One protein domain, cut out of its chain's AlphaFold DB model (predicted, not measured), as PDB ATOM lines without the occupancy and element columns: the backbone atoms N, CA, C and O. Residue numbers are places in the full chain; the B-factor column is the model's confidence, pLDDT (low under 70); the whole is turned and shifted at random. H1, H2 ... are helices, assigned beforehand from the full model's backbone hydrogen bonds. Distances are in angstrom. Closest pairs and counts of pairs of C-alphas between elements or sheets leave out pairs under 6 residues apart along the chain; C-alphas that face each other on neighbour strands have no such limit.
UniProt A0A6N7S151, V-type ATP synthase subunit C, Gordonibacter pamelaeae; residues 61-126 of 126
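AT A GLANCE: This is residues 61 to 126 of the 126 residues of the protein "V-type ATP synthase subunit C" of Gordonibacter pamelaeae (UniProt A0A6N7S151). One long helix, H2, runs along most of a rod-shaped domain, and a helix folds back over it from each end: the long H1 at one end and the short H3 at the other. H1 and H2 form a narrow V, joined near the end of H1 and the start of H2, and H3 sits towards its open side, near the first turns of H1. The printed part has 66 residues with three named helices, in the order H1, H2, H3, and no named strand; its class is all helix. The whole is loose, with a radius of gyration of the C-alphas of 13.6 A, and its C-alphas span 45 by 20 by 15 A.

IN THESE COORDINATES: H1 holds residues 61 to 77 and is 24.3 A long from first to last C-alpha; it begins at C-alpha 61, at (309.248, 191.388, 206.669). H2, the longest helix with 25 residues, holds residues 85 to 109 and measures 36.1 A, from C-alpha 85 at (307.889, 176.043, 228.847) to C-alpha 109 at (292.098, 204.398, 212.962). H3 holds residues 114 to 120, 10.1 A from first to last C-alpha, and ends at C-alpha 120, at (301.869, 193.137, 208.890).

HOW THE PARTS SIT: H1 touches H2 with its residues 71 to 77 alone, and H2 touches H1 with its residues 85 to 93 alone. Their closest C-alphas are those of Met 74 and Ala 89, 4.7 A apart. The two run opposite ways at a shallow tilt of 34 degrees, only just short of steep, and form a helical hairpin. H2 touches H3 with its residues 103 to 107 alone, and the closest C-alphas are those of Gly 107 and Val 117, 6.1 A apart. H2 and H3 run opposite ways at a steep tilt of 39 degrees and form a second helical hairpin. H1 and H3 are close but not clearly touching: their closest C-alphas, those of Lys 64 and Arg 120, are 7.0 A apart. Their lines are only just about perpendicular, at 71 degrees. In H1 and H2 every O i to N i+4 pair is within hydrogen-bond range; in H3, 2 of 3 are.

THE WHOLE: The two C-alphas farthest apart are those of Phe 82 and Asn 111, at 45.4 A. The printed part runs from residue 61 to residue 126, the chain's last residue, and has no cut. The link from H1 to H2 is short, with 7 residues, and the link from H2 to H3 is tight, with 4. The mean pLDDT of the printed part is 92.6; residues 125 to 126 are under 70.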
ATOM      1  N   LEU A  61     309.407 192.816 206.926       95.25
ATOM      2  CA  LEU A  61     309.248 191.388 206.669       95.25
ATOM      3  C   LEU A  61     310.194 190.572 207.553       95.25
ATOM      4  O   LEU A  61     309.759 189.592 208.143       95.25
ATOM      5  N   LEU A  62     311.450 191.005 207.699       96.38
ATOM      6  CA  LEU A  62     312.420 190.346 208.573       96.38
ATOM      7  C   LEU A  62     311.923 190.312 210.025       96.38
ATOM      8  O   LEU A  62     311.941 189.258 210.650       96.38
ATOM      9  N   GLU A  63     311.406 191.433 210.534       94.88
ATOM     10  CA  GLU A  63     310.818 191.505 211.879       94.88
ATOM     11  C   GLU A  63     309.619 190.565 212.039       94.88
ATOM     12  O   GLU A  63     309.474 189.905 213.064       94.88
ATOM     13  N   LYS A  64     308.742 190.507 211.026       95.25
ATOM     14  CA  LYS A  64     307.580 189.613 211.035       95.25
ATOM     15  C   LYS A  64     308.014 188.153 211.093       95.25
ATOM     16  O   LYS A  64     307.503 187.405 211.917       95.25
ATOM     17  N   LEU A  65     308.930 187.752 210.216       96.88
ATOM     18  CA  LEU A  65     309.359 186.363 210.135       96.88
ATOM     19  C   LEU A  65     310.182 185.947 211.361       96.88
ATOM     20  O   LEU A  65     310.065 184.809 211.797       96.88
ATOM     21  N   GLY A  66     310.954 186.863 211.956       96.00
ATOM     22  CA  GLY A  66     311.627 186.625 213.234       96.00
ATOM     23  C   GLY A  66     310.639 186.400 214.385       96.00
ATOM     24  O   GLY A  66     310.784 185.429 215.124       96.00
ATOM     25  N   ASP A  67     309.600 187.241 214.500       95.62
ATOM     26  CA  ASP A  67     308.515 187.040 215.477       95.62
ATOM     27  C   ASP A  67     307.823 185.671 215.264       95.62
ATOM     28  O   ASP A  67     307.545 184.966 216.239       95.62
ATOM     29  N   ASN A  68     307.566 185.287 214.003       96.12
ATOM     30  CA  ASN A  68     306.941 184.006 213.643       96.12
ATOM     31  C   ASN A  68     307.839 182.807 213.987       96.12
ATOM     32  O   ASN A  68     307.355 181.843 214.566       96.12
ATOM     33  N   TYR A  69     309.146 182.891 213.720       95.94
ATOM     34  CA  TYR A  69     310.103 181.840 214.076       95.94
ATOM     35  C   TYR A  69     310.085 181.542 215.583       95.94
ATOM     36  O   TYR A  69     310.057 180.385 215.999       95.94
ATOM     37  N   VAL A  70     310.038 182.583 216.422       94.81
ATOM     38  CA  VAL A  70     309.908 182.410 217.879       94.81
ATOM     39  C   VAL A  70     308.537 181.837 218.250       94.81
ATOM     40  O   VAL A  70     308.453 181.003 219.146       94.81
ATOM     41  N   MET A  71     307.461 182.243 217.566       95.62
ATOM     42  CA  MET A  71     306.126 181.679 217.798       95.62
ATOM     43  C   MET A  71     306.084 180.173 217.521       95.62
ATOM     44  O   MET A  71     305.488 179.435 218.303       95.62
ATOM     45  N   ASP A  72     306.742 179.708 216.462       94.50
ATOM     46  CA  ASP A  72     306.820 178.281 216.149       94.50
ATOM     47  C   ASP A  72     307.568 177.509 217.245       94.50
ATOM     48  O   ASP A  72     307.071 176.490 217.724       94.50
ATOM     49  N   MET A  73     308.662 178.066 217.780       93.31
ATOM     50  CA  MET A  73     309.320 177.500 218.966       93.31
ATOM     51  C   MET A  73     308.386 177.443 220.188       93.31
ATOM     52  O   MET A  73     308.434 176.488 220.966       93.31
ATOM     53  N   MET A  74     307.526 178.450 220.388       94.75
ATOM     54  CA  MET A  74     306.563 178.459 221.498       94.75
ATOM     55  C   MET A  74     305.442 177.428 221.315       94.75
ATOM     56  O   MET A  74     304.960 176.869 222.303       94.75
ATOM     57  N   LYS A  75     305.027 177.145 220.074       92.12
ATOM     58  CA  LYS A  75     304.051 176.085 219.778       92.12
ATOM     59  C   LYS A  75     304.589 174.711 220.170       92.12
ATOM     60  O   LYS A  75     303.847 173.933 220.766       92.12
ATOM     61  N   ASP A  76     305.872 174.456 219.929       91.50
ATOM     62  CA  ASP A  76     306.533 173.225 220.372       91.50
ATOM     63  C   ASP A  76     306.653 173.176 221.904       91.50
ATOM     64  O   ASP A  76     306.304 172.179 222.540       91.50
ATOM     65  N   ALA A  77     307.064 174.292 222.517       90.38
ATOM     66  CA  ALA A  77     307.222 174.436 223.967       90.38
ATOM     67  C   ALA A  77     305.926 174.151 224.752       90.38
ATOM     68  O   ALA A  77     305.966 173.591 225.846       90.38
ATOM     69  N   LYS A  78     304.760 174.474 224.178       86.56
ATOM     70  CA  LYS A  78     303.433 174.181 224.747       86.56
ATOM     71  C   LYS A  78     303.198 172.695 225.026       86.56
ATOM     72  O   LYS A  78     302.433 172.361 225.928       86.56
ATOM     73  N   ILE A  79     303.775 171.814 224.210       88.94
ATOM     74  CA  ILE A  79     303.487 170.373 224.231       88.94
ATOM     75  C   ILE A  79     304.293 169.670 225.331       88.94
ATOM     76  O   ILE A  79     303.958 168.551 225.708       88.94
ATOM     77  N   ILE A  80     305.310 170.330 225.893       88.38
ATOM     78  CA  ILE A  80     306.138 169.814 226.986       88.38
ATOM     79  C   ILE A  80     305.332 169.909 228.296       88.38
ATOM     80  O   ILE A  80     305.173 170.999 228.837       88.38
ATOM     81  N   PRO A  81     304.794 168.798 228.838       80.25
ATOM     82  CA  PRO A  81     303.769 168.863 229.882       80.25
ATOM     83  C   PRO A  81     304.319 169.237 231.265       80.25
ATOM     84  O   PRO A  81     303.574 169.722 232.114       80.25
ATOM     85  N   PHE A  82     305.610 169.011 231.505       84.88
ATOM     86  CA  PHE A  82     306.253 169.255 232.791       84.88
ATOM     87  C   PHE A  82     307.447 170.181 232.588       84.88
ATOM     88  O   PHE A  82     308.500 169.740 232.134       84.88
ATOM     89  N   GLY A  83     307.263 171.458 232.916       88.19
ATOM     90  CA  GLY A  83     308.291 172.475 232.743       88.19
ATOM     91  C   GLY A  83     307.746 173.900 232.855       88.19
ATOM     92  O   GLY A  83     306.553 174.115 233.074       88.19
ATOM     93  N   VAL A  84     308.636 174.881 232.723       92.69
ATOM     94  CA  VAL A  84     308.286 176.315 232.654       92.69
ATOM     95  C   VAL A  84     307.818 176.719 231.251       92.69
ATOM     96  O   VAL A  84     307.232 177.782 231.055       92.69
ATOM     97  N   GLU A  85     308.069 175.855 230.275       93.31
ATOM     98  CA  GLU A  85     307.889 176.043 228.847       93.31
ATOM     99  C   GLU A  85     306.436 176.373 228.472       93.31
ATOM    100  O   GLU A  85     306.240 177.391 227.803       93.31
ATOM    101  N   PRO A  86     305.394 175.658 228.958       92.56
ATOM    102  CA  PRO A  86     304.009 176.024 228.651       92.56
ATOM    103  C   PRO A  86     303.610 177.407 229.172       92.56
ATOM    104  O   PRO A  86     302.810 178.100 228.542       92.56
ATOM    105  N   LEU A  87     304.163 177.826 230.318       93.50
ATOM    106  CA  LEU A  87     303.888 179.142 230.895       93.50
ATOM    107  C   LEU A  87     304.521 180.250 230.048       93.50
ATOM    108  O   LEU A  87     303.851 181.234 229.732       93.50
ATOM    109  N   LEU A  88     305.784 180.079 229.648       94.12
ATOM    110  CA  LEU A  88     306.475 181.022 228.765       94.12
ATOM    111  C   LEU A  88     305.786 181.117 227.401       94.12
ATOM    112  O   LEU A  88     305.524 182.223 226.927       94.12
ATOM    113  N   ALA A  89     305.414 179.974 226.820       94.31
ATOM    114  CA  ALA A  89     304.678 179.911 225.565       94.31
ATOM    115  C   ALA A  89     303.344 180.667 225.648       94.31
ATOM    116  O   ALA A  89     303.017 181.454 224.761       94.31
ATOM    117  N   TYR A  90     302.601 180.500 226.748       93.50
ATOM    118  CA  TYR A  90     301.353 181.228 226.975       93.50
ATOM    119  C   TYR A  90     301.558 182.745 227.085       93.50
ATOM    120  O   TYR A  90     300.807 183.507 226.473       93.50
ATOM    121  N   ILE A  91     302.560 183.199 227.846       95.38
ATOM    122  CA  ILE A  91     302.847 184.632 228.007       95.38
ATOM    123  C   ILE A  91     303.217 185.246 226.653       95.38
ATOM    124  O   ILE A  91     302.601 186.230 226.241       95.38
ATOM    125  N   TYR A  92     304.148 184.625 225.924       95.62
ATOM    126  CA  TYR A  92     304.574 185.101 224.607       95.62
ATOM    127  C   TYR A  92     303.412 185.141 223.601       95.62
ATOM    128  O   TYR A  92     303.250 186.104 222.842       95.62
ATOM    129  N   ALA A  93     302.546 184.122 223.630       94.56
ATOM    130  CA  ALA A  93     301.327 184.082 222.833       94.56
ATOM    131  C   ALA A  93     300.402 185.264 223.139       94.56
ATOM    132  O   ALA A  93     299.955 185.954 222.220       94.56
ATOM    133  N   LYS A  94     300.152 185.544 224.424       96.06
ATOM    134  CA  LYS A  94     299.283 186.649 224.852       96.06
ATOM    135  C   LYS A  94     299.838 188.010 224.449       96.06
ATOM    136  O   LYS A  94     299.089 188.857 223.959       96.06
ATOM    137  N   GLU A  95     301.141 188.223 224.591       96.25
ATOM    138  CA  GLU A  95     301.787 189.453 224.127       96.25
ATOM    139  C   GLU A  95     301.669 189.624 222.606       96.25
ATOM    140  O   GLU A  95     301.400 190.728 222.118       96.25
ATOM    141  N   THR A  96     301.799 188.530 221.851       95.62
ATOM    142  CA  THR A  96     301.645 188.535 220.392       95.62
ATOM    143  C   THR A  96     300.210 188.854 219.967       95.62
ATOM    144  O   THR A  96     300.008 189.697 219.092       95.62
ATOM    145  N   GLU A  97     299.202 188.275 220.625       95.38
ATOM    146  CA  GLU A  97     297.789 188.599 220.384       95.38
ATOM    147  C   GLU A  97     297.506 190.092 220.621       95.38
ATOM    148  O   GLU A  97     296.894 190.758 219.781       95.38
ATOM    149  N   ILE A  98     298.015 190.657 221.722       96.50
ATOM    150  CA  ILE A  98     297.884 192.090 222.027       96.50
ATOM    151  C   ILE A  98     298.566 192.941 220.944       96.50
ATOM    152  O   ILE A  98     298.003 193.947 220.497       96.50
ATOM    153  N   LYS A  99     299.764 192.544 220.489       94.88
ATOM    154  CA  LYS A  99     300.497 193.220 219.405       94.88
ATOM    155  C   LYS A  99     299.674 193.225 218.108       94.88
ATOM    156  O   LYS A  99     299.536 194.277 217.484       94.88
ATOM    157  N   ILE A 100     299.079 192.091 217.735       95.25
ATOM    158  CA  ILE A 100     298.223 191.938 216.546       95.25
ATOM    159  C   ILE A 100     296.988 192.839 216.638       95.25
ATOM    160  O   ILE A 100     296.718 193.601 215.707       95.25
ATOM    161  N   ILE A 101     296.274 192.822 217.769       96.88
ATOM    162  CA  ILE A 101     295.100 193.683 217.981       96.88
ATOM    163  C   ILE A 101     295.499 195.158 217.846       96.88
ATOM    164  O   ILE A 101     294.801 195.921 217.178       96.88
ATOM    165  N   ARG A 102     296.650 195.565 218.398       96.75
ATOM    166  CA  ARG A 102     297.164 196.937 218.265       96.75
ATOM    167  C   ARG A 102     297.424 197.324 216.809       96.75
ATOM    168  O   ARG A 102     297.022 198.412 216.408       96.75
ATOM    169  N   ILE A 103     298.040 196.444 216.017       95.00
ATOM    170  CA  ILE A 103     298.266 196.678 214.581       95.00
ATOM    171  C   ILE A 103     296.928 196.879 213.857       95.00
ATOM    172  O   ILE A 103     296.777 197.840 213.103       95.00
ATOM    173  N   ILE A 104     295.937 196.026 214.131       96.56
ATOM    174  CA  ILE A 104     294.600 196.130 213.532       96.56
ATOM    175  C   ILE A 104     293.922 197.447 213.926       96.56
ATOM    176  O   ILE A 104     293.368 198.129 213.064       96.56
ATOM    177  N   MET A 105     293.973 197.829 215.205       97.75
ATOM    178  CA  MET A 105     293.384 199.083 215.689       97.75
ATOM    179  C   MET A 105     294.017 200.302 215.018       97.75
ATOM    180  O   MET A 105     293.291 201.152 214.510       97.75
ATOM    181  N   VAL A 106     295.350 200.373 214.962       96.94
ATOM    182  CA  VAL A 106     296.064 201.467 214.285       96.94
ATOM    183  C   VAL A 106     295.707 201.505 212.799       96.94
ATOM    184  O   VAL A 106     295.438 202.582 212.272       96.94
ATOM    185  N   GLY A 107     295.635 200.345 212.141       96.81
ATOM    186  CA  GLY A 107     295.200 200.240 210.749       96.81
ATOM    187  C   GLY A 107     293.804 200.817 210.525       96.81
ATOM    188  O   GLY A 107     293.619 201.649 209.640       96.81
ATOM    189  N   LYS A 108     292.840 200.449 211.379       96.50
ATOM    190  CA  LYS A 108     291.466 200.969 211.321       96.50
ATOM    191  C   LYS A 108     291.390 202.471 211.587       96.50
ATOM    192  O   LYS A 108     290.721 203.172 210.838       96.50
ATOM    193  N   LEU A 109     292.084 202.970 212.612       97.88
ATOM    194  CA  LEU A 109     292.098 204.398 212.962       97.88
ATOM    195  C   LEU A 109     292.651 205.276 211.833       97.88
ATOM    196  O   LEU A 109     292.220 206.413 211.677       97.88
ATOM    197  N   ASN A 110     293.581 204.742 211.039       97.38
ATOM    198  CA  ASN A 110     294.221 205.454 209.936       97.38
ATOM    199  C   ASN A 110     293.634 205.095 208.560       97.38
ATOM    200  O   ASN A 110     294.222 205.451 207.544       97.38
ATOM    201  N   ASN A 111     292.497 204.388 208.509       96.44
ATOM    202  CA  ASN A 111     291.852 203.936 207.268       96.44
ATOM    203  C   ASN A 111     292.799 203.179 206.310       96.44
ATOM    204  O   ASN A 111     292.667 203.263 205.089       96.44
ATOM    205  N   ILE A 112     293.762 202.433 206.858       96.25
ATOM    206  CA  ILE A 112     294.661 201.579 206.077       96.25
ATOM    207  C   ILE A 112     293.857 200.388 205.545       96.25
ATOM    208  O   ILE A 112     293.033 199.810 206.261       96.25
ATOM    209  N   SER A 113     294.100 200.002 204.289       96.06
ATOM    210  CA  SER A 113     293.400 198.874 203.676       96.06
ATOM    211  C   SER A 113     293.643 197.572 204.452       96.06
ATOM    212  O   SER A 113     294.724 197.319 204.992       96.06
ATOM    213  N   ALA A 114     292.628 196.707 204.491       93.62
ATOM    214  CA  ALA A 114     292.717 195.433 205.204       93.62
ATOM    215  C   ALA A 114     293.824 194.513 204.657       93.62
ATOM    216  O   ALA A 114     294.369 193.703 205.403       93.62
ATOM    217  N   GLU A 115     294.151 194.640 203.369       93.50
ATOM    218  CA  GLU A 115     295.249 193.924 202.717       93.50
ATOM    219  C   GLU A 115     296.604 194.332 203.302       93.50
ATOM    220  O   GLU A 115     297.322 193.481 203.824       93.50
ATOM    221  N   VAL A 116     296.883 195.638 203.360       90.94
ATOM    222  CA  VAL A 116     298.129 196.171 203.931       90.94
ATOM    223  C   VAL A 116     298.243 195.838 205.422       90.94
ATOM    224  O   VAL A 116     299.319 195.496 205.909       90.94
ATOM    225  N   VAL A 117     297.134 195.874 206.170       92.81
ATOM    226  CA  VAL A 117     297.136 195.446 207.581       92.81
ATOM    227  C   VAL A 117     297.481 193.959 207.700       92.81
ATOM    228  O   VAL A 117     298.304 193.604 208.545       92.81
ATOM    229  N   ARG A 118     296.897 193.093 206.856       91.56
ATOM    230  CA  ARG A 118     297.156 191.641 206.864       91.56
ATOM    231  C   ARG A 118     298.621 191.305 206.636       91.56
ATOM    232  O   ARG A 118     299.152 190.448 207.339       91.56
ATOM    233  N   GLU A 119     299.290 191.997 205.721       89.88
ATOM    234  CA  GLU A 119     300.718 191.781 205.456       89.88
ATOM    235  C   GLU A 119     301.578 191.952 206.718       89.88
ATOM    236  O   GLU A 119     302.577 191.251 206.894       89.88
ATOM    237  N   ARG A 120     301.157 192.825 207.642       88.94
ATOM    238  CA  ARG A 120     301.869 193.137 208.890       88.94
ATOM    239  C   ARG A 120     301.546 192.186 210.044       88.94
ATOM    240  O   ARG A 120     302.274 192.206 211.039       88.94
ATOM    241  N   LEU A 121     300.496 191.371 209.950       91.25
ATOM    242  CA  LEU A 121     300.106 190.469 211.039       91.25
ATOM    243  C   LEU A 121     301.100 189.313 211.174       91.25
ATOM    244  O   LEU A 121     301.598 188.809 210.169       91.25
ATOM    245  N   ARG A 122     301.398 188.945 212.423       91.06
ATOM    246  CA  ARG A 122     302.232 187.794 212.793       91.06
ATOM    247  C   ARG A 122     301.369 186.548 212.926       91.06
ATOM    248  O   ARG A 122     300.147 186.661 213.057       91.06
ATOM    249  N   ASP A 123     302.020 185.396 212.937       85.19
ATOM    250  CA  ASP A 123     301.358 184.128 213.198       85.19
ATOM    251  C   ASP A 123     300.853 184.095 214.638       85.19
ATOM    252  O   ASP A 123     301.455 184.643 215.566       85.19
ATOM    253  N   ILE A 124     299.694 183.469 214.804       81.62
ATOM    254  CA  ILE A 124     299.089 183.259 216.109       81.62
ATOM    255  C   ILE A 124     299.543 181.921 216.686       81.62
ATOM    256  O   ILE A 124     300.013 181.030 215.981       81.62
ATOM    257  N   TYR A 125     299.375 181.798 217.996       61.94
ATOM    258  CA  TYR A 125     299.750 180.627 218.784       61.94
ATOM    259  C   TYR A 125     298.900 179.368 218.513       61.94
ATOM    260  O   TYR A 125     299.224 178.295 219.019       61.94
ATOM    261  N   VAL A 126     297.804 179.496 217.754       68.00
ATOM    262  CA  VAL A 126     296.858 178.406 217.449       68.00
ATOM    263  C   VAL A 126     297.319 177.595 216.248       68.00
ATOM    264  O   VAL A 126     297.739 178.222 215.250       68.00
TER     265      VAL A 126